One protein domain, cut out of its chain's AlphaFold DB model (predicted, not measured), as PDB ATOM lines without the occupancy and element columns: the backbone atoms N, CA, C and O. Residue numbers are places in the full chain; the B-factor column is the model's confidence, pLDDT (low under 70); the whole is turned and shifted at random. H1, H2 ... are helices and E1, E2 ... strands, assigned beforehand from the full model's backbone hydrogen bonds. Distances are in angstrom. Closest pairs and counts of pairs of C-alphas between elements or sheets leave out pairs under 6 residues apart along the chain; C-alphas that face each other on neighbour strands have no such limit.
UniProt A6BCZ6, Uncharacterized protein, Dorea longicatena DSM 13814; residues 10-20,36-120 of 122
ATOM      1  N   ILE A  10     288.408 275.828 158.139       56.03
ATOM      2  CA  ILE A  10     289.327 274.954 158.875       56.03
ATOM      3  C   ILE A  10     290.699 274.964 158.207       56.03
ATOM      4  O   ILE A  10     290.813 274.687 157.015       56.03
ATOM      5  N   PHE A  11     291.742 275.254 158.985       53.00
ATOM      6  CA  PHE A  11     293.124 275.290 158.517       53.00
ATOM      7  C   PHE A  11     293.990 274.311 159.318       53.00
ATOM      8  O   PHE A  11     293.963 274.288 160.547       53.00
ATOM      9  N   MET A  12     294.791 273.509 158.611       47.34
ATOM     10  CA  MET A  12     295.745 272.567 159.205       47.34
ATOM     11  C   MET A  12     297.123 272.787 158.577       47.34
ATOM     12  O   MET A  12     297.255 272.823 157.354       47.34
ATOM     13  N   ARG A  13     298.168 272.946 159.391       42.00
ATOM     14  CA  ARG A  13     299.538 273.163 158.901       42.00
ATOM     15  C   ARG A  13     300.449 272.017 159.343       42.00
ATOM     16  O   ARG A  13     300.368 271.571 160.475       42.00
ATOM     17  N   ASN A  14     301.323 271.572 158.439       38.41
ATOM     18  CA  ASN A  14     302.358 270.558 158.675       38.41
ATOM     19  C   ASN A  14     303.752 271.236 158.586       38.41
ATOM     20  O   ASN A  14     303.880 272.192 157.810       38.41
ATOM     21  N   PRO A  15     304.797 270.782 159.311       38.66
ATOM     22  CA  PRO A  15     306.185 271.255 159.181       38.66
ATOM     23  C   PRO A  15     306.732 271.400 157.745       38.66
ATOM     24  O   PRO A  15     307.590 272.246 157.509       38.66
ATOM     25  N   VAL A  16     306.215 270.655 156.760       39.50
ATOM     26  CA  VAL A  16     306.611 270.770 155.336       39.50
ATOM     27  C   VAL A  16     305.871 271.852 154.524       39.50
ATOM     28  O   VAL A  16     306.201 272.066 153.359       39.50
ATOM     29  N   GLY A  17     304.897 272.566 155.100       39.12
ATOM     30  CA  GLY A  17     304.159 273.638 154.418       39.12
ATOM     31  C   GLY A  17     302.677 273.729 154.798       39.12
ATOM     32  O   GLY A  17     302.075 272.775 155.289       39.12
ATOM     33  N   LEU A  18     302.089 274.914 154.585       39.75
ATOM     34  CA  LEU A  18     300.666 275.213 154.798       39.75
ATOM     35  C   LEU A  18     299.801 274.395 153.825       39.75
ATOM     36  O   LEU A  18     299.841 274.638 152.621       39.75
ATOM     37  N   PHE A  19     299.000 273.456 154.337       41.47
ATOM     38  CA  PHE A  19     297.999 272.752 153.540       41.47
ATOM     39  C   PHE A  19     296.635 273.409 153.757       41.47
ATOM     40  O   PHE A  19     296.045 273.343 154.830       41.47
ATOM     41  N   ILE A  20     296.109 274.048 152.715       44.41
ATOM     42  CA  ILE A  20     294.708 274.467 152.698       44.41
ATOM     43  C   ILE A  20     293.891 273.194 152.460       44.41
ATOM     44  O   ILE A  20     293.855 272.682 151.342       44.41
ATOM     45  N   LYS A  36     277.723 270.086 163.867       53.88
ATOM     46  CA  LYS A  36     278.889 270.805 164.436       53.88
ATOM     47  C   LYS A  36     279.996 269.927 165.060       53.88
ATOM     48  O   LYS A  36     281.110 270.414 165.207       53.88
ATOM     49  N   GLN A  37     279.728 268.670 165.431       51.41
ATOM     50  CA  GLN A  37     280.744 267.765 166.012       51.41
ATOM     51  C   GLN A  37     281.456 266.879 164.976       51.41
ATOM     52  O   GLN A  37     282.592 266.468 165.211       51.41
ATOM     53  N   GLY A  38     280.813 266.591 163.837       57.88
ATOM     54  CA  GLY A  38     281.363 265.691 162.818       57.88
ATOM     55  C   GLY A  38     282.606 266.264 162.137       57.88
ATOM     56  O   GLY A  38     283.599 265.555 161.968       57.88
ATOM     57  N   ASP A  39     282.575 267.562 161.832       64.94
ATOM     58  CA  ASP A  39     283.675 268.255 161.157       64.94
ATOM     59  C   ASP A  39     284.927 268.312 162.045       64.94
ATOM     60  O   ASP A  39     286.032 268.032 161.586       64.94
ATOM     61  N   LEU A  40     284.758 268.587 163.344       70.88
ATOM     62  CA  LEU A  40     285.867 268.616 164.299       70.88
ATOM     63  C   LEU A  40     286.533 267.242 164.426       70.88
ATOM     64  O   LEU A  40     287.758 267.145 164.395       70.88
ATOM     65  N   TYR A  41     285.740 266.174 164.528       75.31
ATOM     66  CA  TYR A  41     286.271 264.818 164.643       75.31
ATOM     67  C   TYR A  41     287.110 264.423 163.419       75.31
ATOM     68  O   TYR A  41     288.210 263.900 163.573       75.31
ATOM     69  N   GLN A  42     286.638 264.718 162.203       74.12
ATOM     70  CA  GLN A  42     287.389 264.417 160.976       74.12
ATOM     71  C   GLN A  42     288.728 265.157 160.910       74.12
ATOM     72  O   GLN A  42     289.733 264.593 160.477       74.12
ATOM     73  N   VAL A  43     288.742 266.411 161.354       75.19
ATOM     74  CA  VAL A  43     289.933 267.266 161.374       75.19
ATOM     75  C   VAL A  43     290.941 266.767 162.402       75.19
ATOM     76  O   VAL A  43     292.123 266.653 162.088       75.19
ATOM     77  N   LEU A  44     290.478 266.387 163.594       79.38
ATOM     78  CA  LEU A  44     291.322 265.784 164.624       79.38
ATOM     79  C   LEU A  44     291.904 264.445 164.164       79.38
ATOM     80  O   LEU A  44     293.099 264.213 164.306       79.38
ATOM     81  N   GLU A  45     291.097 263.580 163.548       81.25
ATOM     82  CA  GLU A  45     291.579 262.309 162.998       81.25
ATOM     83  C   GLU A  45     292.603 262.508 161.876       81.25
ATOM     84  O   GLU A  45     293.586 261.768 161.781       81.25
ATOM     85  N   TYR A  46     292.407 263.516 161.023       80.50
ATOM     86  CA  TYR A  46     293.399 263.882 160.017       80.50
ATOM     87  C   TYR A  46     294.702 264.365 160.661       80.50
ATOM     88  O   TYR A  46     295.777 263.913 160.262       80.50
ATOM     89  N   ALA A  47     294.607 265.246 161.659       81.19
ATOM     90  CA  ALA A  47     295.754 265.780 162.381       81.19
ATOM     91  C   ALA A  47     296.557 264.663 163.066       81.19
ATOM     92  O   ALA A  47     297.762 264.568 162.839       81.19
ATOM     93  N   ARG A  48     295.888 263.728 163.758       81.44
ATOM     94  CA  ARG A  48     296.524 262.542 164.366       81.44
ATOM     95  C   ARG A  48     297.287 261.704 163.349       81.44
ATOM     96  O   ARG A  48     298.441 261.357 163.565       81.44
ATOM     97  N   LYS A  49     296.673 261.402 162.199       82.75
ATOM     98  CA  LYS A  49     297.310 260.603 161.132       82.75
ATOM     99  C   LYS A  49     298.541 261.265 160.519       82.75
ATOM    100  O   LYS A  49     299.303 260.595 159.824       82.75
ATOM    101  N   ARG A  50     298.694 262.577 160.690       79.31
ATOM    102  CA  ARG A  50     299.783 263.376 160.125       79.31
ATOM    103  C   ARG A  50     300.753 263.894 161.183       79.31
ATOM    104  O   ARG A  50     301.639 264.649 160.802       79.31
ATOM    105  N   ASP A  51     300.583 263.482 162.440       80.31
ATOM    106  CA  ASP A  51     301.378 263.953 163.577       80.31
ATOM    107  C   ASP A  51     301.361 265.491 163.705       80.31
ATOM    108  O   ASP A  51     302.383 266.156 163.860       80.31
ATOM    109  N   ILE A  52     300.171 266.083 163.539       81.00
ATOM    110  CA  ILE A  52     299.938 267.526 163.671       81.00
ATOM    111  C   ILE A  52     299.390 267.798 165.071       81.00
ATOM    112  O   ILE A  52     298.311 267.315 165.412       81.00
ATOM    113  N   GLN A  53     300.107 268.617 165.839       81.25
ATOM    114  CA  GLN A  53     299.744 268.979 167.213       81.25
ATOM    115  C   GLN A  53     298.886 270.246 167.297       81.25
ATOM    116  O   GLN A  53     298.146 270.401 168.257       81.25
ATOM    117  N   ASP A  54     298.918 271.123 166.288       80.94
ATOM    118  CA  ASP A  54     298.150 272.374 166.275       80.94
ATOM    119  C   ASP A  54     297.145 272.426 165.119       80.94
ATOM    120  O   ASP A  54     297.497 272.391 163.935       80.94
ATOM    121  N   VAL A  55     295.871 272.570 165.469       80.31
ATOM    122  CA  VAL A  55     294.746 272.734 164.545       80.31
ATOM    123  C   VAL A  55     294.127 274.110 164.747       80.31
ATOM    124  O   VAL A  55     293.859 274.513 165.874       80.31
ATOM    125  N   TYR A  56     293.838 274.820 163.654       80.38
ATOM    126  CA  TYR A  56     293.280 276.169 163.700       80.38
ATOM    127  C   TYR A  56     291.894 276.207 163.050       80.38
ATOM    128  O   TYR A  56     291.729 275.929 161.860       80.38
ATOM    129  N   LEU A  57     290.886 276.591 163.830       78.25
ATOM    130  CA  LEU A  57     289.519 276.807 163.363       78.25
ATOM    131  C   LEU A  57     289.276 278.309 163.240       78.25
ATOM    132  O   LEU A  57     289.239 279.016 164.245       78.25
ATOM    133  N   LEU A  58     289.125 278.798 162.009       78.31
ATOM    134  CA  LEU A  58     288.925 280.213 161.717       78.31
ATOM    135  C   LEU A  58     287.434 280.513 161.536       78.31
ATOM    136  O   LEU A  58     286.803 280.046 160.591       78.31
ATOM    137  N   TYR A  59     286.870 281.340 162.403       75.81
ATOM    138  CA  TYR A  59     285.481 281.783 162.335       75.81
ATOM    139  C   TYR A  59     285.422 283.231 161.856       75.81
ATOM    140  O   TYR A  59     286.140 284.069 162.394       75.81
ATOM    141  N   PRO A  60     284.568 283.585 160.889       74.75
ATOM    142  CA  PRO A  60     284.348 284.991 160.574       74.75
ATOM    143  C   PRO A  60     283.744 285.718 161.783       74.75
ATOM    144  O   PRO A  60     282.850 285.192 162.449       74.75
ATOM    145  N   MET A  61     284.218 286.929 162.056       73.81
ATOM    146  CA  MET A  61     283.594 287.840 163.017       73.81
ATOM    147  C   MET A  61     282.313 288.458 162.453       73.81
ATOM    148  O   MET A  61     282.158 288.582 161.234       73.81
ATOM    149  N   TYR A  62     281.401 288.857 163.342       69.25
ATOM    150  CA  TYR A  62     280.238 289.649 162.954       69.25
ATOM    151  C   TYR A  62     280.642 291.106 162.705       69.25
ATOM    152  O   TYR A  62     281.716 291.563 163.098       69.25
ATOM    153  N   ARG A  63     279.754 291.836 162.028       66.00
ATOM    154  CA  ARG A  63     279.937 293.258 161.718       66.00
ATOM    155  C   ARG A  63     280.134 294.087 162.985       66.00
ATOM    156  O   ARG A  63     279.481 293.816 163.993       66.00
ATOM    157  N   TYR A  64     280.991 295.099 162.898       66.19
ATOM    158  CA  TYR A  64     281.323 296.038 163.978       66.19
ATOM    159  C   TYR A  64     281.931 295.431 165.257       66.19
ATOM    160  O   TYR A  64     282.073 296.141 166.256       66.19
ATOM    161  N   GLU A  65     282.301 294.147 165.269       68.94
ATOM    162  CA  GLU A  65     282.994 293.551 166.412       68.94
ATOM    163  C   GLU A  65     284.465 293.996 166.459       68.94
ATOM    164  O   GLU A  65     285.163 294.054 165.445       68.94
ATOM    165  N   GLU A  66     284.970 294.272 167.660       74.38
ATOM    166  CA  GLU A  66     286.404 294.469 167.865       74.38
ATOM    167  C   GLU A  66     287.130 293.129 167.963       74.38
ATOM    168  O   GLU A  66     286.609 292.169 168.533       74.38
ATOM    169  N   LYS A  67     288.350 293.068 167.415       76.62
ATOM    170  CA  LYS A  67     289.180 291.862 167.475       76.62
ATOM    171  C   LYS A  67     289.398 291.411 168.922       76.62
ATOM    172  O   LYS A  67     289.685 292.226 169.802       76.62
ATOM    173  N   GLU A  68     289.328 290.104 169.142       73.88
ATOM    174  CA  GLU A  68     289.640 289.507 170.439       73.88
ATOM    175  C   GLU A  68     291.136 289.691 170.760       73.88
ATOM    176  O   GLU A  68     291.988 289.754 169.865       73.88
ATOM    177  N   LYS A  69     291.461 289.855 172.049       75.25
ATOM    178  CA  LYS A  69     292.855 290.016 172.502       75.25
ATOM    179  C   LYS A  69     293.592 288.682 172.562       75.25
ATOM    180  O   LYS A  69     294.788 288.643 172.301       75.25
ATOM    181  N   GLU A  70     292.865 287.625 172.898       73.94
ATOM    182  CA  GLU A  70     293.357 286.266 173.085       73.94
ATOM    183  C   GLU A  70     292.336 285.296 172.493       73.94
ATOM    184  O   GLU A  70     291.141 285.591 172.474       73.94
ATOM    185  N   PHE A  71     292.818 284.148 172.020       78.75
ATOM    186  CA  PHE A  71     291.992 283.112 171.414       78.75
ATOM    187  C   PHE A  71     291.958 281.886 172.324       78.75
ATOM    188  O   PHE A  71     293.012 281.472 172.811       78.75
ATOM    189  N   PRO A  72     290.781 281.285 172.563       77.56
ATOM    190  CA  PRO A  72     290.714 280.081 173.366       77.56
ATOM    191  C   PRO A  72     291.378 278.906 172.643       77.56
ATOM    192  O   PRO A  72     291.254 278.745 171.423       77.56
ATOM    193  N   VAL A  73     292.043 278.063 173.430       78.88
ATOM    194  CA  VAL A  73     292.660 276.811 172.986       78.88
ATOM    195  C   VAL A  73     292.016 275.668 173.760       78.88
ATOM    196  O   VAL A  73     291.956 275.702 174.988       78.88
ATOM    197  N   ALA A  74     291.509 274.666 173.047       78.00
ATOM    198  CA  ALA A  74     291.081 273.407 173.647       78.00
ATOM    199  C   ALA A  74     292.119 272.324 173.374       78.00
ATOM    200  O   ALA A  74     292.747 272.327 172.321       78.00
ATOM    201  N   VAL A  75     292.255 271.368 174.287       80.81
ATOM    202  CA  VAL A  75     293.130 270.209 174.101       80.81
ATOM    203  C   VAL A  75     292.267 268.988 173.815       80.81
ATOM    204  O   VAL A  75     291.351 268.667 174.573       80.81
ATOM    205  N   SER A  76     292.534 268.314 172.699       81.94
ATOM    206  CA  SER A  76     292.006 266.984 172.427       81.94
ATOM    207  C   SER A  76     293.041 265.951 172.845       81.94
ATOM    208  O   SER A  76     293.936 265.621 172.068       81.94
ATOM    209  N   GLU A  77     292.853 265.387 174.031       80.19
ATOM    210  CA  GLU A  77     293.727 264.340 174.553       80.19
ATOM    211  C   GLU A  77     293.616 263.046 173.734       80.19
ATOM    212  O   GLU A  77     292.543 262.680 173.228       80.19
ATOM    213  N   SER A  78     294.737 262.344 173.573       76.31
ATOM    214  CA  SER A  78     294.761 261.035 172.924       76.31
ATOM    215  C   SER A  78     295.983 260.218 173.337       76.31
ATOM    216  O   SER A  78     297.063 260.780 173.492       76.31
ATOM    217  N   PRO A  79     295.886 258.875 173.400       73.62
ATOM    218  CA  PRO A  79     297.054 258.025 173.632       73.62
ATOM    219  C   PRO A  79     298.173 258.199 172.592       73.62
ATOM    220  O   PRO A  79     299.317 257.855 172.865       73.62
ATOM    221  N   SER A  80     297.842 258.694 171.395       74.56
ATOM    222  CA  SER A  80     298.795 258.963 170.313       74.56
ATOM    223  C   SER A  80     299.451 260.348 170.381       74.56
ATOM    224  O   SER A  80     300.249 260.655 169.505       74.56
ATOM    225  N   GLY A  81     299.093 261.180 171.360       77.12
ATOM    226  CA  GLY A  81     299.529 262.570 171.467       77.12
ATOM    227  C   GLY A  81     298.357 263.547 171.482       77.12
ATOM    228  O   GLY A  81     297.327 263.328 170.831       77.12
ATOM    229  N   ASP A  82     298.534 264.621 172.243       83.88
ATOM    230  CA  ASP A  82     297.530 265.659 172.424       83.88
ATOM    231  C   ASP A  82     297.526 266.628 171.239       83.88
ATOM    232  O   ASP A  82     298.560 266.900 170.624       83.88
ATOM    233  N   ILE A  83     296.341 267.143 170.910       81.88
ATOM    234  CA  ILE A  83     296.161 268.131 169.842       81.88
ATOM    235  C   ILE A  83     295.567 269.404 170.430       81.88
ATOM    236  O   ILE A  83     294.470 269.382 170.990       81.88
ATOM    237  N   ASN A  84     296.250 270.521 170.219       81.44
ATOM    238  CA  ASN A  84     295.780 271.862 170.512       81.44
ATOM    239  C   ASN A  84     294.859 272.350 169.391       81.44
ATOM    240  O   ASN A  84     295.231 272.413 168.219       81.44
ATOM    241  N   VAL A  85     293.639 272.718 169.756       81.38
ATOM    242  CA  VAL A  85     292.623 273.268 168.863       81.38
ATOM    243  C   VAL A  85     292.444 274.741 169.188       81.38
ATOM    244  O   VAL A  85     291.864 275.099 170.211       81.38
ATOM    245  N   HIS A  86     292.934 275.595 168.298       80.88
ATOM    246  CA  HIS A  86     292.886 277.049 168.406       80.88
ATOM    247  C   HIS A  86     291.620 277.579 167.729       80.88
ATOM    248  O   HIS A  86     291.403 277.346 166.536       80.88
ATOM    249  N   PHE A  87     290.792 278.319 168.464       79.38
ATOM    250  CA  PHE A  87     289.561 278.916 167.939       79.38
ATOM    251  C   PHE A  87     289.791 280.395 167.657       79.38
ATOM    252  O   PHE A  87     289.824 281.217 168.566       79.38
ATOM    253  N   ILE A  88     289.945 280.744 166.385       80.75
ATOM    254  CA  ILE A  88     290.375 282.079 165.980       80.75
ATOM    255  C   ILE A  88     289.240 282.772 165.254       80.75
ATOM    256  O   ILE A  88     288.688 282.242 164.293       80.75
ATOM    257  N   ARG A  89     288.907 283.987 165.681       79.50
ATOM    258  CA  ARG A  89     287.916 284.813 164.993       79.50
ATOM    259  C   ARG A  89     288.595 285.837 164.097       79.50
ATOM    260  O   ARG A  89     289.508 286.540 164.514       79.50
ATOM    261  N   MET A  90     288.142 285.903 162.852       81.44
ATOM    262  CA  MET A  90     288.772 286.655 161.778       81.44
ATOM    263  C   MET A  90     287.861 287.794 161.301       81.44
ATOM    264  O   MET A  90     286.746 287.523 160.836       81.44
ATOM    265  N   PRO A  91     288.323 289.055 161.334       76.38
ATOM    266  CA  PRO A  91     287.597 290.186 160.766       76.38
ATOM    267  C   PRO A  91     287.740 290.166 159.235       76.38
ATOM    268  O   PRO A  91     288.629 290.783 158.659       76.38
ATOM    269  N   PHE A  92     286.885 289.383 158.573       72.19
ATOM    270  CA  PHE A  92     286.861 289.228 157.109       72.19
ATOM    271  C   PHE A  92     285.856 290.149 156.407       72.19
ATOM    272  O   PHE A  92     285.829 290.204 155.177       72.19
ATOM    273  N   ILE A  93     285.010 290.843 157.169       70.69
ATOM    274  CA  ILE A  93     283.996 291.739 156.619       70.69
ATOM    275  C   ILE A  93     284.613 293.132 156.490       70.69
ATOM    276  O   ILE A  93     284.862 293.803 157.488       70.69
ATOM    277  N   PHE A  94     284.889 293.536 155.250       65.81
ATOM    278  CA  PHE A  94     285.313 294.896 154.925       65.81
ATOM    279  C   PHE A  94     284.093 295.815 154.991       65.81
ATOM    280  O   PHE A  94     283.083 295.567 154.329       65.81
ATOM    281  N   GLU A  95     284.178 296.819 155.857       68.44
ATOM    282  CA  GLU A  95     283.121 297.803 156.092       68.44
ATOM    283  C   GLU A  95     283.533 299.167 155.512       68.44
ATOM    284  O   GLU A  95     284.398 299.229 154.643       68.44
ATOM    285  N   GLU A  96     282.910 300.262 155.965       71.75
ATOM    286  CA  GLU A  96     283.213 301.625 155.493       71.75
ATOM    287  C   GLU A  96     284.679 302.026 155.728       71.75
ATOM    288  O   GLU A  96     285.255 302.767 154.934       71.75
ATOM    289  N   ASP A  97     285.291 301.508 156.796       77.44
ATOM    290  CA  ASP A  97     286.706 301.693 157.118       77.44
ATOM    291  C   ASP A  97     287.497 300.418 156.783       77.44
ATOM    292  O   ASP A  97     287.839 299.598 157.642       77.44
ATOM    293  N   GLU A  98     287.755 300.229 155.488       81.31
ATOM    294  CA  GLU A  98     288.517 299.086 154.979       81.31
ATOM    295  C   GLU A  98     289.928 298.998 155.572       81.31
ATOM    296  O   GLU A  98     290.455 297.895 155.756       81.31
ATOM    297  N   ASP A  99     290.552 300.142 155.867       86.44
ATOM    298  CA  ASP A  99     291.902 300.203 156.422       86.44
ATOM    299  C   ASP A  99     291.925 299.640 157.844       86.44
ATOM    300  O   ASP A  99     292.806 298.840 158.178       86.44
ATOM    301  N   ARG A 100     290.906 299.955 158.655       83.06
ATOM    302  CA  ARG A 100     290.721 299.347 159.974       83.06
ATOM    303  C   ARG A 100     290.516 297.838 159.879       83.06
ATOM    304  O   ARG A 100     291.209 297.105 160.591       83.06
ATOM    305  N   THR A 101     289.633 297.349 159.002       80.62
ATOM    306  CA  THR A 101     289.428 295.897 158.825       80.62
ATOM    307  C   THR A 101     290.726 295.214 158.388       80.62
ATOM    308  O   THR A 101     291.108 294.184 158.950       80.62
ATOM    309  N   ARG A 102     291.463 295.802 157.435       83.69
ATOM    310  CA  ARG A 102     292.747 295.266 156.954       83.69
ATOM    311  C   ARG A 102     293.789 295.199 158.068       83.69
ATOM    312  O   ARG A 102     294.504 294.198 158.173       83.69
ATOM    313  N   GLN A 103     293.868 296.232 158.906       87.00
ATOM    314  CA  GLN A 103     294.783 296.260 160.044       87.00
ATOM    315  C   GLN A 103     294.424 295.180 161.068       87.00
ATOM    316  O   GLN A 103     295.292 294.408 161.469       87.00
ATOM    317  N   GLN A 104     293.146 295.067 161.442       83.50
ATOM    318  CA  GLN A 104     292.698 294.053 162.395       83.50
ATOM    319  C   GLN A 104     292.942 292.631 161.874       83.50
ATOM    320  O   GLN A 104     293.443 291.789 162.617       83.50
ATOM    321  N   LEU A 105     292.661 292.370 160.595       84.19
ATOM    322  CA  LEU A 105     292.936 291.082 159.957       84.19
ATOM    323  C   LEU A 105     294.433 290.754 159.986       84.19
ATOM    324  O   LEU A 105     294.825 289.641 160.330       84.19
ATOM    325  N   THR A 106     295.274 291.741 159.670       85.81
ATOM    326  CA  THR A 106     296.735 291.599 159.707       85.81
ATOM    327  C   THR A 106     297.228 291.266 161.113       85.81
ATOM    328  O   THR A 106     298.076 290.389 161.271       85.81
ATOM    329  N   ASP A 107     296.698 291.939 162.133       86.06
ATOM    330  CA  ASP A 107     297.069 291.696 163.525       86.06
ATOM    331  C   ASP A 107     296.695 290.277 163.962       86.06
ATOM    332  O   ASP A 107     297.531 289.584 164.540       86.06
ATOM    333  N   VAL A 108     295.482 289.813 163.641       83.25
ATOM    334  CA  VAL A 108     295.048 288.446 163.973       83.25
ATOM    335  C   VAL A 108     295.940 287.409 163.290       83.25
ATOM    336  O   VAL A 108     296.432 286.499 163.953       83.25
ATOM    337  N   ILE A 109     296.233 287.574 161.996       82.50
ATOM    338  CA  ILE A 109     297.120 286.666 161.249       82.50
ATOM    339  C   ILE A 109     298.520 286.616 161.875       82.50
ATOM    340  O   ILE A 109     299.097 285.538 162.027       82.50
ATOM    341  N   LYS A 110     299.074 287.768 162.274       83.88
ATOM    342  CA  LYS A 110     300.375 287.827 162.954       83.88
ATOM    343  C   LYS A 110     300.359 287.088 164.289       83.88
ATOM    344  O   LYS A 110     301.338 286.410 164.591       83.88
ATOM    345  N   VAL A 111     299.276 287.189 165.061       80.06
ATOM    346  CA  VAL A 111     299.108 286.429 166.310       80.06
ATOM    347  C   VAL A 111     299.105 284.929 166.022       80.06
ATOM    348  O   VAL A 111     299.880 284.211 166.645       80.06
ATOM    349  N   VAL A 112     298.356 284.463 165.014       77.19
ATOM    350  CA  VAL A 112     298.331 283.038 164.616       77.19
ATOM    351  C   VAL A 112     299.736 282.510 164.317       77.19
ATOM    352  O   VAL A 112     300.115 281.435 164.776       77.19
ATOM    353  N   PHE A 113     300.542 283.275 163.578       74.81
ATOM    354  CA  PHE A 113     301.922 282.890 163.270       74.81
ATOM    355  C   PHE A 113     302.891 283.041 164.448       74.81
ATOM    356  O   PHE A 113     303.946 282.411 164.437       74.81
ATOM    357  N   SER A 114     302.569 283.872 165.441       74.56
ATOM    358  CA  SER A 114     303.414 284.079 166.622       74.56
ATOM    359  C   SER A 114     303.188 283.004 167.680       74.56
ATOM    360  O   SER A 114     304.172 282.549 168.249       74.56
ATOM    361  N   ILE A 115     301.951 282.513 167.842       61.91
ATOM    362  CA  ILE A 115     301.624 281.333 168.669       61.91
ATOM    363  C   ILE A 115     302.538 280.149 168.306       61.91
ATOM    364  O   ILE A 115     302.981 279.402 169.168       61.91
ATOM    365  N   GLN A 116     302.903 280.012 167.028       53.06
ATOM    366  CA  GLN A 116     303.789 278.943 166.563       53.06
ATOM    367  C   GLN A 116     305.238 279.064 167.037       53.06
ATOM    368  O   GLN A 116     305.952 278.073 166.985       53.06
ATOM    369  N   LYS A 117     305.728 280.239 167.445       54.34
ATOM    370  CA  LYS A 117     307.126 280.353 167.886       54.34
ATOM    371  C   LYS A 117     307.340 279.777 169.278       54.34
ATOM    372  O   LYS A 117     308.414 279.240 169.517       54.34
ATOM    373  N   ASP A 118     306.342 279.845 170.148       51.00
ATOM    374  CA  ASP A 118     306.510 279.463 171.550       51.00
ATOM    375  C   ASP A 118     306.473 277.934 171.755       51.00
ATOM    376  O   ASP A 118     307.057 277.437 172.709       51.00
ATOM    377  N   HIS A 119     305.889 277.169 170.823       46.78
ATOM    378  CA  HIS A 119     305.755 275.705 170.925       46.78
ATOM    379  C   HIS A 119     306.911 274.880 170.317       46.78
ATOM    380  O   HIS A 119     306.897 273.658 170.427       46.78
ATOM    381  N   TYR A 120     307.904 275.503 169.667       44.53
ATOM    382  CA  TYR A 120     309.020 274.790 169.004       44.53
ATOM    383  C   TYR A 120     310.385 274.961 169.702       44.53
ATOM    384  O   TYR A 120     311.379 274.422 169.213       44.53
TER     385      TYR A 120
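AT A GLANCE: This is residues 10 to 20 and 36 to 120 of the 122 residues of an uncharacterized protein of Dorea longicatena DSM 13814 (UniProt A6BCZ6). A strongly twisted sheet of five strands has a helix over each face: H1, of 12 residues, over one, and the long H2 over the other. The long parallel strands E3 and E5 form the middle of the sheet, with the E1 and E2 hairpin on the E3 side and E4 on the E5 side. The printed part has 96 residues with two named helices and five named strands, in the order E1, E2, H1, E3, E4, E5, H2; the sheet runs E2, E1, E3, E5, E4 and is mixed, and the class is mixed, helices and strands. The whole is elongated, spanning 48 by 30 by 22 A, and only just compact, close to loose, with a radius of gyration of the C-alphas of 14.7 A.

HOW THE PARTS SIT: The inner strands E3, residues 54 to 60, and E5, residues 83 to 90, are parallel at 22 degrees, with N 57 and O 86 2.9 A apart and N 88 and O 57 2.8 A apart, within hydrogen-bond range. The edge strand E4, residues 73 to 76, is antiparallel to E5 at 147 degrees and forms a hairpin with it; N 85 and O 74 are 2.7 A apart. On the other side of E3, E1, residues 10 to 14, is antiparallel to E3 at 152 degrees, with N 11 and O 56 3.0 A apart. E2, residues 17 to 19, is the other edge strand and forms a hairpin with E1, antiparallel at 152 degrees; N 17 and O 14 are 2.9 A apart. The pairing of E1 is staggered: residues 10 to 12 pair with E3 and residues 12 to 14 with E2. H1, residues 38 to 49, is on the sheet at a height of 9.0 A and over E3, along the strands at 25 degrees to E3 on the local plane; its closest C-alphas to E3 are those of Ala 47 and Val 55, 7.4 A. H2, residues 98 to 118, is on the opposite face at a height of 9.0 A, over E3 and E5, along the strands at 12 degrees to E3 on the local plane; its closest C-alphas to E5 are those of Met 90 and Leu 105, 6.3 A. H1 and H2 are apart. In H1 every O i to N i+4 pair is within hydrogen-bond range; in H2, 14 of 17 are.

IN THESE COORDINATES: E3 is 19.5 A long from first to last C-alpha and E5 21.5 A, E5 starting at C-alpha 83 (296.161, 268.131, 169.842). E4 measures 9.9 A, E1 13.8 A and E2 6.3 A; E1 begins at C-alpha 10 (289.327, 274.954, 158.875). H1 is 16.8 A long, and H2 is 31.4 A long, ending at C-alpha 118 (306.510, 279.463, 171.550).

THE WHOLE: The C-alphas of Pro 79 and Glu 96 are the two farthest apart, 49.2 A. Residues 21 to 35 are cut out, and C-alphas 20 and 36 stand 20.0 A apart across the cut. The link from E3 to E4, residues 61 to 72, is long. Mean pLDDT of the printed part is 71.7, with residues 10 to 20, 36 to 39, 62 to 65, 94 to 95 and 115 to 120 under 70.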